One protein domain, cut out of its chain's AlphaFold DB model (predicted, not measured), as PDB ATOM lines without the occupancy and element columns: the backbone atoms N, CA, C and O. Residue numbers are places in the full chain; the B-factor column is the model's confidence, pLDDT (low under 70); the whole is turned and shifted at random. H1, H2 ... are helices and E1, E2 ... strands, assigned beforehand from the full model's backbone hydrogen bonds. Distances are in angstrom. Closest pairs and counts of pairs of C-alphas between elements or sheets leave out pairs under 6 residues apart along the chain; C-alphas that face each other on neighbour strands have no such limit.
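Overview. This is residues 7 to 168 of the 182 residues of the protein "Putative molybdenum carrier protein" of Thermogemmata fonticola (UniProt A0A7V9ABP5). A strongly twisted parallel sheet of six strands forms the middle layer of three, with H1, H2 and H6 on one face and H3 and H4 on the other, while H5 only grazes the sheet and packs on H6. The printed part has 162 residues, with six named strands and six named helices alternating from E1 to H6, and is of mixed class. The sheet's order is E3, E2, E1, E6, E4, E5. The whole is compact, with a radius of gyration of the C-alphas of 14.2 A, and spans 38 by 34 by 30 A.

Arrangement. E1, residues 8 to 11, is the parallel neighbour of E6, residues 135 to 140, with N 10 and O 136 at 2.8 A, within hydrogen-bond range. H1, residues 17 to 28, lies over E1 and E6 at a height over the sheet of 8.0 A. E1, H1 and E2, residues 32 to 36, form a strand-helix-strand unit, two parallel neighbour strands with a helix between, its crossover right-handed; N 33 and O 9 are 3.1 A apart. E2, H2, residues 49 to 54, and E3, residues 56 to 58, form another, also right-handed, with N 57 and O 34 at 2.9 A. H1 and H2 are close but not clearly touching, the closest C-alphas, Leu 22 and Tyr 54, 6.9 A apart. H3, residues 64 to 74, is on the opposite face at a height of 6.5 A. E4, residues 77 to 82, H4, residues 88 to 99, and E5, residues 104 to 108, form a third right-handed unit, with N 107 and O 80 at 2.8 A. E4 and E6 are parallel neighbours, with N 79 and O 137 within hydrogen-bond range at 2.9 A. H3 and H4 touch at a tilt of 36 degrees, only just steep, closest at C-alphas 69 and 96, 6.0 A. E5, H5, residues 121 to 130, and E6 form a split right-handed unit, with E4 between its strands. H6, residues 149 to 168, touches H1 at C-alphas 154 and 20, 4.3 A, and, with residues 156 to 164 alone, H5 at C-alphas 160 and 121, 4.8 A. Each O i to N i+4 pair is within hydrogen-bond range in H1 to H5, and 15 of 16 in H6.

Along the chain. E1 begins at C-alpha 8 (1.892, 31.581, -52.993). H1 spans 16.6 A, E4 16.3 A and E6 16.7 A. H6, 28.4 A, ends at C-alpha 168 (-12.294, 28.760, -55.322).

Size, cuts and confidence. The farthest C-alphas, Pro 60 and Arg 114, are 42.9 A apart. The printed part has no cut. The links E2 to H2 and E5 to H5 are long. Mean pLDDT of the printed part is 95.4; residues 113, 114, 116 and 168 are under 70.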
ATOM      1  N   LYS A   7      -2.255  32.418 -52.517       97.88
ATOM      2  CA  LYS A   7      -1.558  33.141 -53.594       97.88
ATOM      3  C   LYS A   7      -0.154  32.625 -53.870       97.88
ATOM      4  O   LYS A   7       0.352  32.788 -54.979       97.88
ATOM      5  N   ARG A   8       0.520  32.079 -52.854       98.56
ATOM      6  CA  ARG A   8       1.892  31.581 -52.993       98.56
ATOM      7  C   ARG A   8       2.256  30.572 -51.912       98.56
ATOM      8  O   ARG A   8       1.878  30.733 -50.752       98.56
ATOM      9  N   VAL A   9       3.079  29.601 -52.290       98.88
ATOM     10  CA  VAL A   9       3.817  28.740 -51.361       98.88
ATOM     11  C   VAL A   9       5.297  29.085 -51.447       98.88
ATOM     12  O   VAL A   9       5.872  29.101 -52.532       98.88
ATOM     13  N   ILE A  10       5.911  29.384 -50.308       98.88
ATOM     14  CA  ILE A  10       7.346  29.629 -50.199       98.88
ATOM     15  C   ILE A  10       8.026  28.554 -49.357       98.88
ATOM     16  O   ILE A  10       7.389  27.896 -48.536       98.88
ATOM     17  N   SER A  11       9.323  28.362 -49.572       98.69
ATOM     18  CA  SER A  11      10.136  27.444 -48.776       98.69
ATOM     19  C   SER A  11      11.614  27.842 -48.809       98.69
ATOM     20  O   SER A  11      12.011  28.764 -49.518       98.69
ATOM     21  N   GLY A  12      12.454  27.138 -48.052       97.94
ATOM     22  CA  GLY A  12      13.903  27.275 -48.147       97.94
ATOM     23  C   GLY A  12      14.580  26.347 -49.147       97.94
ATOM     24  O   GLY A  12      15.805  26.386 -49.240       97.94
ATOM     25  N   GLY A  13      13.811  25.527 -49.871       97.38
ATOM     26  CA  GLY A  13      14.300  24.700 -50.976       97.38
ATOM     27  C   GLY A  13      15.273  23.588 -50.574       97.38
ATOM     28  O   GLY A  13      15.959  23.057 -51.440       97.38
ATOM     29  N   GLN A  14      15.368  23.243 -49.287       98.00
ATOM     30  CA  GLN A  14      16.111  22.059 -48.851       98.00
ATOM     31  C   GLN A  14      15.438  20.779 -49.385       98.00
ATOM     32  O   GLN A  14      14.259  20.789 -49.737       98.00
ATOM     33  N   THR A  15      16.168  19.669 -49.429       98.06
ATOM     34  CA  THR A  15      15.574  18.327 -49.570       98.06
ATOM     35  C   THR A  15      14.506  18.074 -48.493       98.06
ATOM     36  O   THR A  15      14.431  18.790 -47.484       98.06
ATOM     37  N   GLY A  16      13.686  17.038 -48.663       98.12
ATOM     38  CA  GLY A  16      12.682  16.685 -47.664       98.12
ATOM     39  C   GLY A  16      11.456  17.595 -47.729       98.12
ATOM     40  O   GLY A  16      10.921  17.881 -48.803       98.12
ATOM     41  N   ALA A  17      10.986  18.057 -46.568       98.31
ATOM     42  CA  ALA A  17       9.718  18.783 -46.467       98.31
ATOM     43  C   ALA A  17       9.686  20.083 -47.294       98.31
ATOM     44  O   ALA A  17       8.661  20.404 -47.900       98.31
ATOM     45  N   ASP A  18      10.806  20.810 -47.352       98.56
ATOM     46  CA  ASP A  18      10.924  22.055 -48.117       98.56
ATOM     47  C   ASP A  18      10.621  21.803 -49.616       98.56
ATOM     48  O   ASP A  18       9.710  22.410 -50.192       98.56
ATOM     49  N   LEU A  19      11.331  20.854 -50.244       98.75
ATOM     50  CA  LEU A  19      11.126  20.491 -51.650       98.75
ATOM     51  C   LEU A  19       9.755  19.849 -51.903       98.75
ATOM     52  O   LEU A  19       9.115  20.165 -52.908       98.75
ATOM     53  N   GLY A  20       9.272  19.003 -50.987       98.75
ATOM     54  CA  GLY A  20       7.943  18.393 -51.084       98.75
ATOM     55  C   GLY A  20       6.826  19.443 -51.162       98.75
ATOM     56  O   GLY A  20       5.913  19.321 -51.982       98.75
ATOM     57  N   GLY A  21       6.945  20.526 -50.384       98.81
ATOM     58  CA  GLY A  21       6.019  21.659 -50.427       98.81
ATOM     59  C   GLY A  21       6.035  22.410 -51.757       98.81
ATOM     60  O   GLY A  21       4.973  22.682 -52.325       98.81
ATOM     61  N   LEU A  22       7.227  22.695 -52.291       98.88
ATOM     62  CA  LEU A  22       7.384  23.354 -53.595       98.88
ATOM     63  C   LEU A  22       6.829  22.495 -54.740       98.88
ATOM     64  O   LEU A  22       6.102  23.000 -55.600       98.88
ATOM     65  N   LYS A  23       7.120  21.187 -54.731       98.88
ATOM     66  CA  LYS A  23       6.585  20.226 -55.705       98.88
ATOM     67  C   LYS A  23       5.058  20.183 -55.677       98.88
ATOM     68  O   LYS A  23       4.441  20.255 -56.738       98.88
ATOM     69  N   ALA A  24       4.452  20.112 -54.489       98.88
ATOM     70  CA  ALA A  24       2.997  20.048 -54.344       98.88
ATOM     71  C   ALA A  24       2.324  21.316 -54.878       98.88
ATOM     72  O   ALA A  24       1.383  21.241 -55.666       98.88
ATOM     73  N   ALA A  25       2.848  22.485 -54.502       98.75
ATOM     74  CA  ALA A  25       2.322  23.766 -54.957       98.75
ATOM     75  C   ALA A  25       2.386  23.886 -56.483       98.75
ATOM     76  O   ALA A  25       1.379  24.189 -57.126       98.75
ATOM     77  N   LYS A  26       3.539  23.544 -57.071       98.62
ATOM     78  CA  LYS A  26       3.728  23.533 -58.523       98.62
ATOM     79  C   LYS A  26       2.765  22.575 -59.227       98.62
ATOM     80  O   LYS A  26       2.150  22.972 -60.213       98.62
ATOM     81  N   ALA A  27       2.595  21.353 -58.716       98.44
ATOM     82  CA  ALA A  27       1.669  20.367 -59.279       98.44
ATOM     83  C   ALA A  27       0.208  20.850 -59.258       98.44
ATOM     84  O   ALA A  27      -0.564  20.548 -60.166       98.44
ATOM     85  N   CYS A  28      -0.168  21.649 -58.257       97.94
ATOM     86  CA  CYS A  28      -1.501  22.241 -58.160       97.94
ATOM     87  C   CYS A  28      -1.652  23.569 -58.931       97.94
ATOM     88  O   CYS A  28      -2.769  24.091 -59.010       97.94
ATOM     89  N   GLY A  29      -0.583  24.097 -59.533       97.69
ATOM     90  CA  GLY A  29      -0.587  25.382 -60.243       97.69
ATOM     91  C   GLY A  29      -0.565  26.603 -59.318       97.69
ATOM     92  O   GLY A  29      -0.962  27.688 -59.734       97.69
ATOM     93  N   ILE A  30      -0.130  26.436 -58.068       98.25
ATOM     94  CA  ILE A  30       0.031  27.530 -57.107       98.25
ATOM     95  C   ILE A  30       1.423  28.144 -57.299       98.25
ATOM     96  O   ILE A  30       2.409  27.397 -57.347       98.25
ATOM     97  N   PRO A  31       1.547  29.482 -57.389       98.62
ATOM     98  CA  PRO A  31       2.845  30.136 -57.480       98.62
ATOM     99  C   PRO A  31       3.787  29.707 -56.352       98.62
ATOM    100  O   PRO A  31       3.392  29.624 -55.186       98.62
ATOM    101  N   THR A  32       5.046  29.465 -56.701       98.88
ATOM    102  CA  THR A  32       6.101  29.062 -55.764       98.88
ATOM    103  C   THR A  32       7.132  30.175 -55.571       98.88
ATOM    104  O   THR A  32       7.081  31.206 -56.249       98.88
ATOM    105  N   GLY A  33       8.019  30.012 -54.591       98.69
ATOM    106  CA  GLY A  33       9.173  30.881 -54.391       98.69
ATOM    107  C   GLY A  33       9.851  30.629 -53.054       98.69
ATOM    108  O   GLY A  33       9.658  29.596 -52.414       98.69
ATOM    109  N   GLY A  34      10.606  31.621 -52.601       98.56
ATOM    110  CA  GLY A  34      11.248  31.614 -51.293       98.56
ATOM    111  C   GLY A  34      12.734  31.900 -51.387       98.56
ATOM    112  O   GLY A  34      13.266  32.202 -52.457       98.56
ATOM    113  N   TRP A  35      13.399  31.839 -50.242       98.69
ATOM    114  CA  TRP A  35      14.808  32.198 -50.122       98.69
ATOM    115  C   TRP A  35      15.663  30.980 -49.812       98.69
ATOM    116  O   TRP A  35      15.383  30.243 -48.866       98.69
ATOM    117  N   MET A  36      16.742  30.818 -50.573       98.25
ATOM    118  CA  MET A  36      17.782  29.809 -50.378       98.25
ATOM    119  C   MET A  36      19.100  30.474 -49.952       98.25
ATOM    120  O   MET A  36      19.264  31.689 -50.115       98.25
ATOM    121  N   PRO A  37      20.069  29.716 -49.412       97.44
ATOM    122  CA  PRO A  37      21.413  30.237 -49.191       97.44
ATOM    123  C   PRO A  37      22.088  30.637 -50.513       97.44
ATOM    124  O   PRO A  37      21.692  30.186 -51.591       97.44
ATOM    125  N   LYS A  38      23.144  31.451 -50.428       97.38
ATOM    126  CA  LYS A  38      24.002  31.832 -51.560       97.38
ATOM    127  C   LYS A  38      24.421  30.597 -52.349       97.38
ATOM    128  O   LYS A  38      24.994  29.682 -51.770       97.38
ATOM    129  N   GLY A  39      24.168  30.601 -53.657       96.69
ATOM    130  CA  GLY A  39      24.469  29.468 -54.535       96.69
ATOM    131  C   GLY A  39      23.429  28.344 -54.503       96.69
ATOM    132  O   GLY A  39      23.729  27.253 -54.966       96.69
ATOM    133  N   PHE A  40      22.226  28.590 -53.967       97.75
ATOM    134  CA  PHE A  40      21.121  27.620 -53.924       97.75
ATOM    135  C   PHE A  40      21.501  26.307 -53.224       97.75
ATOM    136  O   PHE A  40      21.188  25.218 -53.697       97.75
ATOM    137  N   LEU A  41      22.223  26.405 -52.106       97.38
ATOM    138  CA  LEU A  41      22.761  25.237 -51.405       97.38
ATOM    139  C   LEU A  41      21.661  24.395 -50.746       97.38
ATOM    140  O   LEU A  41      20.801  24.921 -50.035       97.38
ATOM    141  N   THR A  42      21.764  23.081 -50.940       96.88
ATOM    142  CA  THR A  42      20.998  22.028 -50.257       96.88
ATOM    143  C   THR A  42      21.966  20.980 -49.690       96.88
ATOM    144  O   THR A  42      23.180  21.109 -49.868       96.88
ATOM    145  N   GLU A  43      21.474  19.959 -48.982       95.81
ATOM    146  CA  GLU A  43      22.343  18.880 -48.485       95.81
ATOM    147  C   GLU A  43      22.946  18.022 -49.605       95.81
ATOM    148  O   GLU A  43      24.098  17.615 -49.485       95.81
ATOM    149  N   ASP A  44      22.233  17.862 -50.722       95.00
ATOM    150  CA  ASP A  44      22.695  17.118 -51.905       95.00
ATOM    151  C   ASP A  44      23.444  18.018 -52.906       95.00
ATOM    152  O   ASP A  44      23.583  17.696 -54.089       95.00
ATOM    153  N   GLY A  45      23.900  19.186 -52.447       97.12
ATOM    154  CA  GLY A  45      24.649  20.158 -53.236       97.12
ATOM    155  C   GLY A  45      23.818  21.334 -53.775       97.12
ATOM    156  O   GLY A  45      22.644  21.502 -53.429       97.12
ATOM    157  N   PRO A  46      24.439  22.216 -54.578       97.88
ATOM    158  CA  PRO A  46      23.779  23.375 -55.186       97.88
ATOM    159  C   PRO A  46      22.632  22.993 -56.137       97.88
ATOM    160  O   PRO A  46      22.763  22.042 -56.906       97.88
ATOM    161  N   LYS A  47      21.542  23.772 -56.127       98.06
ATOM    162  CA  LYS A  47      20.352  23.603 -56.987       98.06
ATOM    163  C   LYS A  47      19.977  24.890 -57.746       98.06
ATOM    164  O   LYS A  47      18.888  25.432 -57.533       98.06
ATOM    165  N   PRO A  48      20.856  25.446 -58.602       98.00
ATOM    166  CA  PRO A  48      20.570  26.685 -59.338       98.00
ATOM    167  C   PRO A  48      19.306  26.601 -60.209       98.00
ATOM    168  O   PRO A  48      18.621  27.599 -60.421       98.00
ATOM    169  N   GLU A  49      18.931  25.406 -60.663       98.31
ATOM    170  CA  GLU A  49      17.709  25.175 -61.428       98.31
ATOM    171  C   GLU A  49      16.421  25.518 -60.657       98.31
ATOM    172  O   GLU A  49      15.380  25.734 -61.286       98.31
ATOM    173  N   TYR A  50      16.465  25.616 -59.320       98.56
ATOM    174  CA  TYR A  50      15.300  25.974 -58.502       98.56
ATOM    175  C   TYR A  50      14.849  27.422 -58.705       98.56
ATOM    176  O   TYR A  50      13.665  27.712 -58.517       98.56
ATOM    177  N   GLU A  51      15.733  28.309 -59.166       98.31
ATOM    178  CA  GLU A  51      15.353  29.657 -59.597       98.31
ATOM    179  C   GLU A  51      14.303  29.588 -60.713       98.31
ATOM    180  O   GLU A  51      13.208  30.129 -60.583       98.31
ATOM    181  N   ARG A  52      14.578  28.824 -61.777       98.31
ATOM    182  CA  ARG A  52      13.641  28.661 -62.898       98.31
ATOM    183  C   ARG A  52      12.448  27.775 -62.538       98.31
ATOM    184  O   ARG A  52      11.334  28.029 -62.986       98.31
ATOM    185  N   LEU A  53      12.675  26.690 -61.796       98.25
ATOM    186  CA  LEU A  53      11.632  25.694 -61.537       98.25
ATOM    187  C   LEU A  53      10.582  26.166 -60.533       98.25
ATOM    188  O   LEU A  53       9.432  25.737 -60.674       98.25
ATOM    189  N   TYR A  54      10.984  26.979 -59.552       98.62
ATOM    190  CA  TYR A  54      10.150  27.368 -58.416       98.62
ATOM    191  C   TYR A  54      10.214  28.864 -58.071       98.62
ATOM    192  O   TYR A  54       9.585  29.276 -57.105       98.62
ATOM    193  N   GLY A  55      10.968  29.693 -58.801       98.38
ATOM    194  CA  GLY A  55      11.102  31.120 -58.479       98.38
ATOM    195  C   GLY A  55      11.901  31.387 -57.200       98.38
ATOM    196  O   GLY A  55      11.628  32.363 -56.497       98.38
ATOM    197  N   MET A  56      12.838  30.499 -56.845       98.44
ATOM    198  CA  MET A  56      13.675  30.668 -55.651       98.44
ATOM    199  C   MET A  56      14.674  31.809 -55.830       98.44
ATOM    200  O   MET A  56      15.240  31.986 -56.904       98.44
ATOM    201  N   LEU A  57      14.955  32.525 -54.743       98.31
ATOM    202  CA  LEU A  57      15.949  33.593 -54.698       98.31
ATOM    203  C   LEU A  57      17.115  33.195 -53.792       98.31
ATOM    204  O   LEU A  57      16.914  32.794 -52.643       98.31
ATOM    205  N   ALA A  58      18.345  33.349 -54.276       97.56
ATOM    206  CA  ALA A  58      19.532  33.162 -53.451       97.56
ATOM    207  C   ALA A  58      19.809  34.415 -52.604       97.56
ATOM    208  O   ALA A  58      19.853  35.537 -53.107       97.56
ATOM    209  N   LEU A  59      20.037  34.226 -51.305       96.62
ATOM    210  CA  LEU A  59      20.556  35.281 -50.436       96.62
ATOM    211  C   LEU A  59      22.050  35.538 -50.705       96.62
ATOM    212  O   LEU A  59      22.755  34.651 -51.182       96.62
ATOM    213  N   PRO A  60      22.599  36.706 -50.316       94.38
ATOM    214  CA  PRO A  60      24.034  36.991 -50.434       94.38
ATOM    215  C   PRO A  60      24.917  36.229 -49.419       94.38
ATOM    216  O   PRO A  60      26.124  36.449 -49.365       94.38
ATOM    217  N   THR A  61      24.344  35.329 -48.617       93.94
ATOM    218  CA  THR A  61      25.004  34.548 -47.553       93.94
ATOM    219  C   THR A  61      24.626  33.071 -47.640       93.94
ATOM    220  O   THR A  61      23.490  32.740 -47.979       93.94
ATOM    221  N   SER A  62      25.569  32.181 -47.324       91.62
ATOM    222  CA  SER A  62      25.364  30.729 -47.246       91.62
ATOM    223  C   SER A  62      24.743  30.263 -45.917       91.62
ATOM    224  O   SER A  62      24.480  29.074 -45.747       91.62
ATOM    225  N   GLU A  63      24.479  31.170 -44.973       90.62
ATOM    226  CA  GLU A  63      23.890  30.825 -43.677       90.62
ATOM    227  C   GLU A  63      22.428  30.367 -43.805       90.62
ATOM    228  O   GLU A  63      21.529  31.141 -44.149       90.62
ATOM    229  N   TYR A  64      22.163  29.113 -43.430       86.50
ATOM    230  CA  TYR A  64      20.814  28.543 -43.452       86.50
ATOM    231  C   TYR A  64      19.831  29.261 -42.510       86.50
ATOM    232  O   TYR A  64      18.649  29.384 -42.819       86.50
ATOM    233  N   THR A  65      20.287  29.792 -41.377       92.25
ATOM    234  CA  THR A  65      19.416  30.510 -40.430       92.25
ATOM    235  C   THR A  65      18.810  31.773 -41.045       92.25
ATOM    236  O   THR A  65      17.627  32.051 -40.837       92.25
ATOM    237  N   LYS A  66      19.576  32.501 -41.871       94.12
ATOM    238  CA  LYS A  66      19.117  33.719 -42.555       94.12
ATOM    239  C   LYS A  66      18.032  33.418 -43.583       94.12
ATOM    240  O   LYS A  66      17.012  34.110 -43.599       94.12
ATOM    241  N   ARG A  67      18.189  32.349 -44.379       95.75
ATOM    242  CA  ARG A  67      17.122  31.918 -45.300       95.75
ATOM    243  C   ARG A  67      15.881  31.449 -44.551       95.75
ATOM    244  O   ARG A  67      14.771  31.759 -44.973       95.75
ATOM    245  N   THR A  68      16.040  30.759 -43.420       96.62
ATOM    246  CA  THR A  68      14.897  30.274 -42.631       96.62
ATOM    247  C   THR A  68      14.100  31.442 -42.065       96.62
ATOM    248  O   THR A  68      12.889  31.503 -42.273       96.62
ATOM    249  N   ARG A  69      14.774  32.418 -41.444       97.94
ATOM    250  CA  ARG A  69      14.120  33.630 -40.934       97.94
ATOM    251  C   ARG A  69      13.365  34.371 -42.034       97.94
ATOM    252  O   ARG A  69      12.217  34.742 -41.822       97.94
ATOM    253  N   ARG A  70      13.979  34.544 -43.211       98.12
ATOM    254  CA  ARG A  70      13.370  35.269 -44.338       98.12
ATOM    255  C   ARG A  70      12.086  34.601 -44.834       98.12
ATOM    256  O   ARG A  70      11.091  35.283 -45.054       98.12
ATOM    257  N   ASN A  71      12.086  33.273 -44.959       98.50
ATOM    258  CA  ASN A  71      10.889  32.536 -45.368       98.50
ATOM    259  C   ASN A  71       9.758  32.634 -44.330       98.50
ATOM    260  O   ASN A  71       8.603  32.787 -44.712       98.50
ATOM    261  N   VAL A  72      10.066  32.618 -43.030       98.50
ATOM    262  CA  VAL A  72       9.050  32.833 -41.981       98.50
ATOM    263  C   VAL A  72       8.530  34.278 -41.994       98.50
ATOM    264  O   VAL A  72       7.327  34.508 -41.893       98.50
ATOM    265  N   GLU A  73       9.422  35.256 -42.160       98.19
ATOM    266  CA  GLU A  73       9.100  36.687 -42.180       98.19
ATOM    267  C   GLU A  73       8.094  37.047 -43.282       98.19
ATOM    268  O   GLU A  73       7.115  37.749 -43.012       98.19
ATOM    269  N   PHE A  74       8.302  36.537 -44.499       98.06
ATOM    270  CA  PHE A  74       7.473  36.843 -45.673       98.06
ATOM    271  C   PHE A  74       6.225  35.968 -45.807       98.06
ATOM    272  O   PHE A  74       5.391  36.214 -46.681       98.06
ATOM    273  N   ALA A  75       6.071  34.966 -44.945       98.25
ATOM    274  CA  ALA A  75       4.862  34.169 -44.890       98.25
ATOM    275  C   ALA A  75       3.780  34.818 -44.026       98.25
ATOM    276  O   ALA A  75       4.039  35.587 -43.097       98.25
ATOM    277  N   ARG A  76       2.534  34.440 -44.307       98.50
ATOM    278  CA  ARG A  76       1.381  34.692 -43.438       98.50
ATOM    279  C   ARG A  76       1.158  33.594 -42.408       98.50
ATOM    280  O   ARG A  76       0.491  33.845 -41.414       98.50
ATOM    281  N   GLY A  77       1.753  32.428 -42.623       98.50
ATOM    282  CA  GLY A  77       1.816  31.328 -41.677       98.50
ATOM    283  C   GLY A  77       2.828  30.292 -42.150       98.50
ATOM    284  O   GLY A  77       3.163  30.230 -43.335       98.50
ATOM    285  N   THR A  78       3.347  29.507 -41.214       98.75
ATOM    286  CA  THR A  78       4.311  28.440 -41.485       98.75
ATOM    287  C   THR A  78       3.707  27.093 -41.120       98.75
ATOM    288  O   THR A  78       3.239  26.897 -40.001       98.75
ATOM    289  N   LEU A  79       3.747  26.148 -42.050       98.62
ATOM    290  CA  LEU A  79       3.463  24.743 -41.797       98.62
ATOM    291  C   LEU A  79       4.798  24.005 -41.702       98.62
ATOM    292  O   LEU A  79       5.621  24.081 -42.613       98.62
ATOM    293  N   CYS A  80       5.026  23.317 -40.585       98.44
ATOM    294  CA  CYS A  80       6.274  22.619 -40.307       98.44
ATOM    295  C   CYS A  80       6.040  21.113 -40.142       98.44
ATOM    296  O   CYS A  80       5.369  20.702 -39.191       98.44
ATOM    297  N   ILE A  81       6.602  20.305 -41.050       97.88
ATOM    298  CA  ILE A  81       6.502  18.837 -41.021       97.88
ATOM    299  C   ILE A  81       7.811  18.232 -40.512       97.88
ATOM    300  O   ILE A  81       8.872  18.440 -41.102       97.88
ATOM    301  N   ALA A  82       7.764  17.489 -39.407       96.69
ATOM    302  CA  ALA A  82       8.982  16.959 -38.795       96.69
ATOM    303  C   ALA A  82       8.755  15.695 -37.957       96.69
ATOM    304  O   ALA A  82       7.717  15.521 -37.319       96.69
ATOM    305  N   SER A  83       9.774  14.837 -37.902       93.69
ATOM    306  CA  SER A  83       9.926  13.770 -36.900       93.69
ATOM    307  C   SER A  83      11.000  14.123 -35.861       93.69
ATOM    308  O   SER A  83      10.889  13.740 -34.695       93.69
ATOM    309  N   ARG A  84      12.019  14.904 -36.258       93.44
ATOM    310  CA  ARG A  84      13.109  15.405 -35.408       93.44
ATOM    311  C   ARG A  84      12.938  16.902 -35.153       93.44
ATOM    312  O   ARG A  84      13.499  17.734 -35.866       93.44
ATOM    313  N   TRP A  85      12.184  17.238 -34.112       94.25
ATOM    314  CA  TRP A  85      11.837  18.623 -33.760       94.25
ATOM    315  C   TRP A  85      13.017  19.475 -33.273       94.25
ATOM    316  O   TRP A  85      13.000  20.688 -33.449       94.25
ATOM    317  N   ASN A  86      14.057  18.841 -32.728       92.56
ATOM    318  CA  ASN A  86      15.249  19.526 -32.217       92.56
ATOM    319  C   ASN A  86      16.345  19.715 -33.279       92.56
ATOM    320  O   ASN A  86      17.425  20.190 -32.954       92.56
ATOM    321  N   ALA A  87      16.116  19.307 -34.533       92.12
ATOM    322  CA  ALA A  87      17.085  19.527 -35.606       92.12
ATOM    323  C   ALA A  87      17.178  21.023 -35.952       92.12
ATOM    324  O   ALA A  87      16.141  21.677 -36.072       92.12
ATOM    325  N   ASP A  88      18.391  21.533 -36.187       88.06
ATOM    326  CA  ASP A  88      18.696  22.970 -36.301       88.06
ATOM    327  C   ASP A  88      17.718  23.763 -37.179       88.06
ATOM    328  O   ASP A  88      17.197  24.795 -36.761       88.06
ATOM    329  N   GLY A  89      17.417  23.273 -38.388       91.12
ATOM    330  CA  GLY A  89      16.503  23.950 -39.316       91.12
ATOM    331  C   GLY A  89      15.056  24.022 -38.815       91.12
ATOM    332  O   GLY A  89      14.399  25.055 -38.967       91.12
ATOM    333  N   VAL A  90      14.571  22.955 -38.172       95.81
ATOM    334  CA  VAL A  90      13.226  22.914 -37.581       95.81
ATOM    335  C   VAL A  90      13.184  23.808 -36.352       95.81
ATOM    336  O   VAL A  90      12.351  24.708 -36.303       95.81
ATOM    337  N   ALA A  91      14.126  23.647 -35.420       96.44
ATOM    338  CA  ALA A  91      14.212  24.461 -34.210       96.44
ATOM    339  C   ALA A  91      14.282  25.965 -34.536       96.44
ATOM    340  O   ALA A  91      13.539  26.759 -33.958       96.44
ATOM    341  N   ALA A  92      15.094  26.353 -35.528       96.31
ATOM    342  CA  ALA A  92      15.162  27.730 -36.006       96.31
ATOM    343  C   ALA A  92      13.823  28.217 -36.581       96.31
ATOM    344  O   ALA A  92      13.420  29.342 -36.299       96.31
ATOM    345  N   THR A  93      13.121  27.381 -37.351       97.38
ATOM    346  CA  THR A  93      11.796  27.715 -37.901       97.38
ATOM    347  C   THR A  93      10.780  27.976 -36.792       97.38
ATOM    348  O   THR A  93      10.095  28.995 -36.837       97.38
ATOM    349  N   LEU A  94      10.698  27.089 -35.790       98.00
ATOM    350  CA  LEU A  94       9.756  27.248 -34.676       98.00
ATOM    351  C   LEU A  94      10.054  28.531 -33.896       98.00
ATOM    352  O   LEU A  94       9.143  29.316 -33.652       98.00
ATOM    353  N   ARG A  95      11.335  28.765 -33.589       98.19
ATOM    354  CA  ARG A  95      11.787  29.970 -32.894       98.19
ATOM    355  C   ARG A  95      11.426  31.237 -33.665       98.19
ATOM    356  O   ARG A  95      10.840  32.142 -33.094       98.19
ATOM    357  N   TYR A  96      11.735  31.316 -34.962       98.44
ATOM    358  CA  TYR A  96      11.421  32.516 -35.744       98.44
ATOM    359  C   TYR A  96       9.919  32.732 -35.922       98.44
ATOM    360  O   TYR A  96       9.483  33.877 -35.992       98.44
ATOM    361  N   ALA A  97       9.121  31.664 -36.003       97.94
ATOM    362  CA  ALA A  97       7.670  31.797 -36.070       97.94
ATOM    363  C   ALA A  97       7.105  32.376 -34.766       97.94
ATOM    364  O   ALA A  97       6.245  33.250 -34.821       97.94
ATOM    365  N   GLU A  98       7.633  31.947 -33.618       97.75
ATOM    366  CA  GLU A  98       7.304  32.505 -32.306       97.75
ATOM    367  C   GLU A  98       7.761  33.967 -32.174       97.75
ATOM    368  O   GLU A  98       6.933  34.840 -31.918       97.75
ATOM    369  N   GLU A  99       9.040  34.257 -32.442       98.12
ATOM    370  CA  GLU A  99       9.618  35.610 -32.380       98.12
ATOM    371  C   GLU A  99       8.858  36.618 -33.260       98.12
ATOM    372  O   GLU A  99       8.682  37.773 -32.878       98.12
ATOM    373  N   LEU A 100       8.406  36.194 -34.446       97.62
ATOM    374  CA  LEU A 100       7.698  37.042 -35.414       97.62
ATOM    375  C   LEU A 100       6.166  36.956 -35.296       97.62
ATOM    376  O   LEU A 100       5.465  37.510 -36.147       97.62
ATOM    377  N   GLN A 101       5.651  36.238 -34.290       97.19
ATOM    378  CA  GLN A 101       4.219  36.010 -34.057       97.19
ATOM    379  C   GLN A 101       3.474  35.544 -35.320       97.19
ATOM    380  O   GLN A 101       2.383  36.012 -35.657       97.19
ATOM    381  N   ARG A 102       4.093  34.627 -36.068       96.81
ATOM    382  CA  ARG A 102       3.493  34.016 -37.255       96.81
ATOM    383  C   ARG A 102       2.712  32.764 -36.854       96.81
ATOM    384  O   ARG A 102       3.265  31.928 -36.139       96.81
ATOM    385  N   PRO A 103       1.475  32.577 -37.360       98.31
ATOM    386  CA  PRO A 103       0.759  31.315 -37.224       98.31
ATOM    387  C   PRO A 103       1.651  30.139 -37.623       98.31
ATOM    388  O   PRO A 103       2.265  30.152 -38.694       98.31
ATOM    389  N   LEU A 104       1.715  29.127 -36.765       98.44
ATOM    390  CA  LEU A 104       2.564  27.956 -36.941       98.44
ATOM    391  C   LEU A 104       1.736  26.690 -36.751       98.44
ATOM    392  O   LEU A 104       1.210  26.460 -35.663       98.44
ATOM    393  N   LEU A 105       1.673  25.848 -37.780       98.38
ATOM    394  CA  LEU A 105       1.074  24.520 -37.686       98.38
ATOM    395  C   LEU A 105       2.165  23.451 -37.713       98.38
ATOM    396  O   LEU A 105       2.959  23.382 -38.651       98.38
ATOM    397  N   LYS A 106       2.210  22.613 -36.675       97.44
ATOM    398  CA  LYS A 106       3.176  21.516 -36.536       97.44
ATOM    399  C   LYS A 106       2.524  20.202 -36.957       97.44
ATOM    400  O   LYS A 106       1.550  19.784 -36.338       97.44
ATOM    401  N   ILE A 107       3.084  19.529 -37.959       95.69
ATOM    402  CA  ILE A 107       2.613  18.223 -38.436       95.69
ATOM    403  C   ILE A 107       3.688  17.167 -38.150       95.69
ATOM    404  O   ILE A 107       4.768  17.204 -38.741       95.69
ATOM    405  N   PRO A 108       3.430  16.213 -37.241       93.94
ATOM    406  CA  PRO A 108       4.346  15.105 -37.016       93.94
ATOM    407  C   PRO A 108       4.467  14.223 -38.259       93.94
ATOM    408  O   PRO A 108       3.472  13.664 -38.722       93.94
ATOM    409  N   TYR A 109       5.690  14.053 -38.762       93.06
ATOM    410  CA  TYR A 109       5.982  13.037 -39.770       93.06
ATOM    411  C   TYR A 109       5.862  11.643 -39.120       93.06
ATOM    412  O   TYR A 109       6.489  11.410 -38.076       93.06
ATOM    413  N   PRO A 110       5.027  10.729 -39.654       85.00
ATOM    414  CA  PRO A 110       4.770   9.436 -39.029       85.00
ATOM    415  C   PRO A 110       6.042   8.589 -38.908       85.00
ATOM    416  O   PRO A 110       6.812   8.448 -39.850       85.00
ATOM    417  N   LYS A 111       6.235   7.963 -37.739       74.50
ATOM    418  CA  LYS A 111       7.391   7.085 -37.462       74.50
ATOM    419  C   LYS A 111       7.344   5.750 -38.216       74.50
ATOM    420  O   LYS A 111       8.333   5.031 -38.246       74.50
ATOM    421  N   SER A 112       6.183   5.381 -38.756       75.62
ATOM    422  CA  SER A 112       5.997   4.184 -39.575       75.62
ATOM    423  C   SER A 112       4.817   4.373 -40.533       75.62
ATOM    424  O   SER A 112       3.880   5.096 -40.181       75.62
ATOM    425  N   PRO A 113       4.775   3.671 -41.681       67.75
ATOM    426  CA  PRO A 113       3.659   3.757 -42.632       67.75
ATOM    427  C   PRO A 113       2.286   3.394 -42.044       67.75
ATOM    428  O   PRO A 113       1.256   3.792 -42.574       67.75
ATOM    429  N   ARG A 114       2.262   2.630 -40.943       68.12
ATOM    430  CA  ARG A 114       1.034   2.225 -40.238       68.12
ATOM    431  C   ARG A 114       0.561   3.254 -39.209       68.12
ATOM    432  O   ARG A 114      -0.530   3.114 -38.663       68.12
ATOM    433  N   SER A 115       1.383   4.256 -38.902       75.69
ATOM    434  CA  SER A 115       1.029   5.296 -37.940       75.69
ATOM    435  C   SER A 115       0.038   6.262 -38.581       75.69
ATOM    436  O   SER A 115       0.331   6.855 -39.615       75.69
ATOM    437  N   LYS A 116      -1.127   6.456 -37.954       67.88
ATOM    438  CA  LYS A 116      -2.083   7.474 -38.403       67.88
ATOM    439  C   LYS A 116      -1.468   8.864 -38.232       67.88
ATOM    440  O   LYS A 116      -1.035   9.221 -37.133       67.88
ATOM    441  N   VAL A 117      -1.455   9.650 -39.307       72.44
ATOM    442  CA  VAL A 117      -1.198  11.091 -39.225       72.44
ATOM    443  C   VAL A 117      -2.367  11.704 -38.463       72.44
ATOM    444  O   VAL A 117      -3.521  11.446 -38.793       72.44
ATOM    445  N   LYS A 118      -2.072  12.458 -37.404       82.88
ATOM    446  CA  LYS A 118      -3.112  13.042 -36.545       82.88
ATOM    447  C   LYS A 118      -3.811  14.248 -37.169       82.88
ATOM    448  O   LYS A 118      -4.892  14.573 -36.717       82.88
ATOM    449  N   VAL A 119      -3.163  14.893 -38.137       91.44
ATOM    450  CA  VAL A 119      -3.654  16.096 -38.813       91.44
ATOM    451  C   VAL A 119      -4.130  15.712 -40.210       91.44
ATOM    452  O   VAL A 119      -3.347  15.139 -40.974       91.44
ATOM    453  N   THR A 120      -5.378  16.015 -40.550       95.00
ATOM    454  CA  THR A 120      -5.937  15.763 -41.885       95.00
ATOM    455  C   THR A 120      -5.711  16.951 -42.829       95.00
ATOM    456  O   THR A 120      -5.464  18.075 -42.377       95.00
ATOM    457  N   PRO A 121      -5.794  16.749 -44.157       96.62
ATOM    458  CA  PRO A 121      -5.747  17.852 -45.114       96.62
ATOM    459  C   PRO A 121      -6.816  18.931 -44.876       96.62
ATOM    460  O   PRO A 121      -6.538  20.119 -45.050       96.62
ATOM    461  N   GLU A 122      -8.015  18.542 -44.440       96.00
ATOM    462  CA  GLU A 122      -9.120  19.453 -44.129       96.00
ATOM    463  C   GLU A 122      -8.789  20.349 -42.937       96.00
ATOM    464  O   GLU A 122      -9.061  21.547 -42.988       96.00
ATOM    465  N   GLU A 123      -8.156  19.810 -41.892       96.81
ATOM    466  CA  GLU A 123      -7.719  20.603 -40.738       96.81
ATOM    467  C   GLU A 123      -6.675  21.651 -41.140       96.81
ATOM    468  O   GLU A 123      -6.752  22.803 -40.709       96.81
ATOM    469  N   VAL A 124      -5.736  21.290 -42.023       98.06
ATOM    470  CA  VAL A 124      -4.767  22.254 -42.567       98.06
ATOM    471  C   VAL A 124      -5.465  23.320 -43.400       98.06
ATOM    472  O   VAL A 124      -5.166  24.503 -43.255       98.06
ATOM    473  N   PHE A 125      -6.405  22.927 -44.256       97.44
ATOM    474  CA  PHE A 125      -7.186  23.866 -45.051       97.44
ATOM    475  C   PHE A 125      -7.975  24.847 -44.166       97.44
ATOM    476  O   PHE A 125      -7.898  26.056 -44.376       97.44
ATOM    477  N   GLN A 126      -8.659  24.357 -43.129       96.81
ATOM    478  CA  GLN A 126      -9.362  25.215 -42.170       96.81
ATOM    479  C   GLN A 126      -8.399  26.162 -41.451       96.81
ATOM    480  O   GLN A 126      -8.687  27.353 -41.336       96.81
ATOM    481  N   TRP A 127      -7.226  25.673 -41.039       98.12
ATOM    482  CA  TRP A 127      -6.190  26.514 -40.444       98.12
ATOM    483  C   TRP A 127      -5.730  27.633 -41.393       98.12
ATOM    484  O   TRP A 127      -5.599  28.777 -40.951       98.12
ATOM    485  N   LEU A 128      -5.547  27.344 -42.690       98.06
ATOM    486  CA  LEU A 128      -5.201  28.350 -43.703       98.06
ATOM    487  C   LEU A 128      -6.271  29.447 -43.808       98.06
ATOM    488  O   LEU A 128      -5.932  30.634 -43.791       98.06
ATOM    489  N   VAL A 129      -7.547  29.053 -43.874       96.31
ATOM    490  CA  VAL A 129      -8.688  29.971 -43.999       96.31
ATOM    491  C   VAL A 129      -8.841  30.832 -42.744       96.31
ATOM    492  O   VAL A 129      -8.874  32.058 -42.839       96.31
ATOM    493  N   GLN A 130      -8.879  30.208 -41.563       96.31
ATOM    494  CA  GLN A 130      -9.097  30.888 -40.279       96.31
ATOM    495  C   GLN A 130      -8.009  31.921 -39.966       96.31
ATOM    496  O   GLN A 130      -8.291  32.958 -39.370       96.31
ATOM    497  N   ASN A 131      -6.771  31.660 -40.393       96.88
ATOM    498  CA  ASN A 131      -5.633  32.550 -40.166       96.88
ATOM    499  C   ASN A 131      -5.344  33.485 -41.357       96.88
ATOM    500  O   ASN A 131      -4.353  34.221 -41.328       96.88
ATOM    501  N   ASN A 132      -6.177  33.460 -42.408       95.81
ATOM    502  CA  ASN A 132      -5.999  34.228 -43.644       95.81
ATOM    503  C   ASN A 132      -4.579  34.081 -44.241       95.81
ATOM    504  O   ASN A 132      -3.875  35.056 -44.531       95.81
ATOM    505  N   ILE A 133      -4.121  32.834 -44.381       98.06
ATOM    506  CA  ILE A 133      -2.762  32.503 -44.830       98.06
ATOM    507  C   ILE A 133      -2.721  32.425 -46.357       98.06
ATOM    508  O   ILE A 133      -2.748  31.354 -46.949       98.06
ATOM    509  N   PHE A 134      -2.622  33.580 -47.014       97.50
ATOM    510  CA  PHE A 134      -2.509  33.655 -48.478       97.50
ATOM    511  C   PHE A 134      -1.063  33.505 -49.000       97.50
ATOM    512  O   PHE A 134      -0.855  33.356 -50.203       97.50
ATOM    513  N   VAL A 135      -0.056  33.522 -48.115       98.69
ATOM    514  CA  VAL A 135       1.332  33.114 -48.407       98.69
ATOM    515  C   VAL A 135       1.758  32.100 -47.356       98.69
ATOM    516  O   VAL A 135       1.942  32.459 -46.191       98.69
ATOM    517  N   LEU A 136       1.908  30.842 -47.756       98.88
ATOM    518  CA  LEU A 136       2.280  29.747 -46.863       98.88
ATOM    519  C   LEU A 136       3.778  29.468 -46.968       98.88
ATOM    520  O   LEU A 136       4.267  29.207 -48.062       98.88
ATOM    521  N   ASN A 137       4.492  29.454 -45.844       98.94
ATOM    522  CA  ASN A 137       5.820  28.843 -45.780       98.94
ATOM    523  C   ASN A 137       5.690  27.357 -45.428       98.94
ATOM    524  O   ASN A 137       5.055  27.020 -44.428       98.94
ATOM    525  N   VAL A 138       6.304  26.485 -46.225       98.81
ATOM    526  CA  VAL A 138       6.448  25.058 -45.909       98.81
ATOM    527  C   VAL A 138       7.889  24.794 -45.498       98.81
ATOM    528  O   VAL A 138       8.823  25.074 -46.253       98.81
ATOM    529  N   ALA A 139       8.044  24.250 -44.295       98.56
ATOM    530  CA  ALA A 139       9.330  23.936 -43.693       98.56
ATOM    531  C   ALA A 139       9.328  22.529 -43.085       98.56
ATOM    532  O   ALA A 139       8.271  21.964 -42.792       98.56
ATOM    533  N   GLY A 140      10.503  21.979 -42.796       97.75
ATOM    534  CA  GLY A 140      10.580  20.735 -42.039       97.75
ATOM    535  C   GLY A 140      11.959  20.106 -41.969       97.75
ATOM    536  O   GLY A 140      12.983  20.765 -42.158       97.75
ATOM    537  N   ASN A 141      11.991  18.815 -41.640       97.44
ATOM    538  CA  ASN A 141      13.234  18.057 -41.705       97.44
ATOM    539  C   ASN A 141      13.680  17.873 -43.166       97.44
ATOM    540  O   ASN A 141      12.860  17.663 -44.058       97.44
ATOM    541  N   ARG A 142      15.001  17.932 -43.369       97.00
ATOM    542  CA  ARG A 142      15.667  17.474 -44.594       97.00
ATOM    543  C   ARG A 142      15.565  15.954 -44.731       97.00
ATOM    544  O   ARG A 142      15.387  15.276 -43.713       97.00
ATOM    545  N   GLU A 143      15.735  15.441 -45.942       96.62
ATOM    546  CA  GLU A 143      15.533  14.022 -46.258       96.62
ATOM    547  C   GLU A 143      16.434  13.109 -45.409       96.62
ATOM    548  O   GLU A 143      15.942  12.173 -44.780       96.62
ATOM    549  N   SER A 144      17.715  13.456 -45.231       95.50
ATOM    550  CA  SER A 144      18.636  12.663 -44.393       95.50
ATOM    551  C   SER A 144      18.246  12.576 -42.907       95.50
ATOM    552  O   SER A 144      18.731  11.712 -42.177       95.50
ATOM    553  N   ASN A 145      17.379  13.473 -42.425       93.69
ATOM    554  CA  ASN A 145      16.880  13.454 -41.049       93.69
ATOM    555  C   ASN A 145      15.549  12.698 -40.907       93.69
ATOM    556  O   ASN A 145      15.158  12.404 -39.772       93.69
ATOM    557  N   ALA A 146      14.846  12.450 -42.012       93.81
ATOM    558  CA  ALA A 146      13.524  11.842 -42.050       93.81
ATOM    559  C   ALA A 146      13.251  11.264 -43.451       93.81
ATOM    560  O   ALA A 146      12.615  11.907 -44.277       93.81
ATOM    561  N   GLU A 147      13.721  10.045 -43.704       94.81
ATOM    562  CA  GLU A 147      13.549   9.372 -44.996       94.81
ATOM    563  C   GLU A 147      12.064   9.260 -45.391       94.81
ATOM    564  O   GLU A 147      11.208   8.893 -44.575       94.81
ATOM    565  N   GLY A 148      11.757   9.598 -46.643       95.81
ATOM    566  CA  GLY A 148      10.421   9.632 -47.235       95.81
ATOM    567  C   GLY A 148       9.615  10.901 -46.937       95.81
ATOM    568  O   GLY A 148       8.479  11.020 -47.415       95.81
ATOM    569  N   ILE A 149      10.156  11.855 -46.164       96.75
ATOM    570  CA  ILE A 149       9.405  13.054 -45.767       96.75
ATOM    571  C   ILE A 149       9.085  13.954 -46.960       96.75
ATOM    572  O   ILE A 149       8.026  14.588 -46.955       96.75
ATOM    573  N   GLU A 150       9.940  14.000 -47.986       98.06
ATOM    574  CA  GLU A 150       9.642  14.741 -49.213       98.06
ATOM    575  C   GLU A 150       8.361  14.231 -49.880       98.06
ATOM    576  O   GLU A 150       7.423  15.004 -50.095       98.06
ATOM    577  N   GLU A 151       8.294  12.926 -50.160       97.56
ATOM    578  CA  GLU A 151       7.155  12.301 -50.842       97.56
ATOM    579  C   GLU A 151       5.883  12.385 -49.993       97.56
ATOM    580  O   GLU A 151       4.795  12.670 -50.502       97.56
ATOM    581  N   PHE A 152       6.014  12.199 -48.678       96.44
ATOM    582  CA  PHE A 152       4.912  12.406 -47.746       96.44
ATOM    583  C   PHE A 152       4.379  13.838 -47.810       96.44
ATOM    584  O   PHE A 152       3.174  14.042 -47.967       96.44
ATOM    585  N   THR A 153       5.274  14.825 -47.714       98.19
ATOM    586  CA  THR A 153       4.911  16.246 -47.743       98.19
ATOM    587  C   THR A 153       4.235  16.595 -49.061       98.19
ATOM    588  O   THR A 153       3.193  17.248 -49.056       98.19
ATOM    589  N   TYR A 154       4.776  16.096 -50.174       98.75
ATOM    590  CA  TYR A 154       4.196  16.257 -51.499       98.75
ATOM    591  C   TYR A 154       2.753  15.734 -51.558       98.75
ATOM    592  O   TYR A 154       1.826  16.497 -51.836       98.75
ATOM    593  N   ARG A 155       2.532  14.449 -51.243       97.81
ATOM    594  CA  ARG A 155       1.199  13.824 -51.332       97.81
ATOM    595  C   ARG A 155       0.184  14.447 -50.387       97.81
ATOM    596  O   ARG A 155      -0.988  14.583 -50.740       97.81
ATOM    597  N   PHE A 156       0.621  14.785 -49.179       97.50
ATOM    598  CA  PHE A 156      -0.239  15.390 -48.175       97.50
ATOM    599  C   PHE A 156      -0.668  16.798 -48.603       97.50
ATOM    600  O   PHE A 156      -1.858  17.112 -48.595       97.50
ATOM    601  N   LEU A 157       0.272  17.631 -49.059       98.56
ATOM    602  CA  LEU A 157      -0.039  19.003 -49.460       98.56
ATOM    603  C   LEU A 157      -0.772  19.099 -50.800       98.56
ATOM    604  O   LEU A 157      -1.555  20.027 -50.967       98.56
ATOM    605  N   VAL A 158      -0.617  18.140 -51.719       98.69
ATOM    606  CA  VAL A 158      -1.473  18.069 -52.919       98.69
ATOM    607  C   VAL A 158      -2.951  17.974 -52.527       98.69
ATOM    608  O   VAL A 158      -3.770  18.698 -53.090       98.69
ATOM    609  N   GLN A 159      -3.296  17.152 -51.528       97.94
ATOM    610  CA  GLN A 159      -4.677  17.043 -51.041       97.94
ATOM    611  C   GLN A 159      -5.162  18.368 -50.435       97.94
ATOM    612  O   GLN A 159      -6.242  18.843 -50.778       97.94
ATOM    613  N   VAL A 160      -4.333  19.024 -49.610       98.00
ATOM    614  CA  VAL A 160      -4.648  20.350 -49.043       98.00
ATOM    615  C   VAL A 160      -4.895  21.382 -50.149       98.00
ATOM    616  O   VAL A 160      -5.880  22.118 -50.122       98.00
ATOM    617  N   PHE A 161      -4.015  21.445 -51.146       98.06
ATOM    618  CA  PHE A 161      -4.092  22.439 -52.217       98.06
ATOM    619  C   PHE A 161      -5.242  22.171 -53.194       98.06
ATOM    620  O   PHE A 161      -5.807  23.119 -53.740       98.06
ATOM    621  N   GLN A 162      -5.658  20.915 -53.369       96.81
ATOM    622  CA  GLN A 162      -6.893  20.585 -54.084       96.81
ATOM    623  C   GLN A 162      -8.132  21.125 -53.355       96.81
ATOM    624  O   GLN A 162      -9.000  21.698 -54.013       96.81
ATOM    625  N   LEU A 163      -8.194  21.043 -52.018       95.75
ATOM    626  CA  LEU A 163      -9.291  21.638 -51.239       95.75
ATOM    627  C   LEU A 163      -9.374  23.162 -51.438       95.75
ATOM    628  O   LEU A 163     -10.459  23.688 -51.687       95.75
ATOM    629  N   VAL A 164      -8.228  23.857 -51.429       93.56
ATOM    630  CA  VAL A 164      -8.158  25.307 -51.706       93.56
ATOM    631  C   VAL A 164      -8.728  25.643 -53.090       93.56
ATOM    632  O   VAL A 164      -9.522  26.576 -53.238       93.56
ATOM    633  N   LYS A 165      -8.360  24.867 -54.117       91.44
ATOM    634  CA  LYS A 165      -8.851  25.083 -55.487       91.44
ATOM    635  C   LYS A 165     -10.339  24.785 -55.627       91.44
ATOM    636  O   LYS A 165     -11.041  25.538 -56.296       91.44
ATOM    637  N   ASN A 166     -10.824  23.728 -54.982       87.88
ATOM    638  CA  ASN A 166     -12.230  23.336 -55.046       87.88
ATOM    639  C   ASN A 166     -13.140  24.388 -54.396       87.88
ATOM    640  O   ASN A 166     -14.203  24.672 -54.937       87.88
ATOM    641  N   GLN A 167     -12.704  25.034 -53.307       79.81
ATOM    642  CA  GLN A 167     -13.434  26.163 -52.719       79.81
ATOM    643  C   GLN A 167     -13.473  27.380 -53.658       79.81
ATOM    644  O   GLN A 167     -14.497  28.052 -53.764       79.81
ATOM    645  N   SER A 168     -12.367  27.657 -54.353       66.69
ATOM    646  CA  SER A 168     -12.294  28.760 -55.322       66.69
ATOM    647  C   SER A 168     -13.191  28.518 -56.546       66.69
ATOM    648  O   SER A 168     -13.682  29.470 -57.145       66.69
TER     649      SER A 168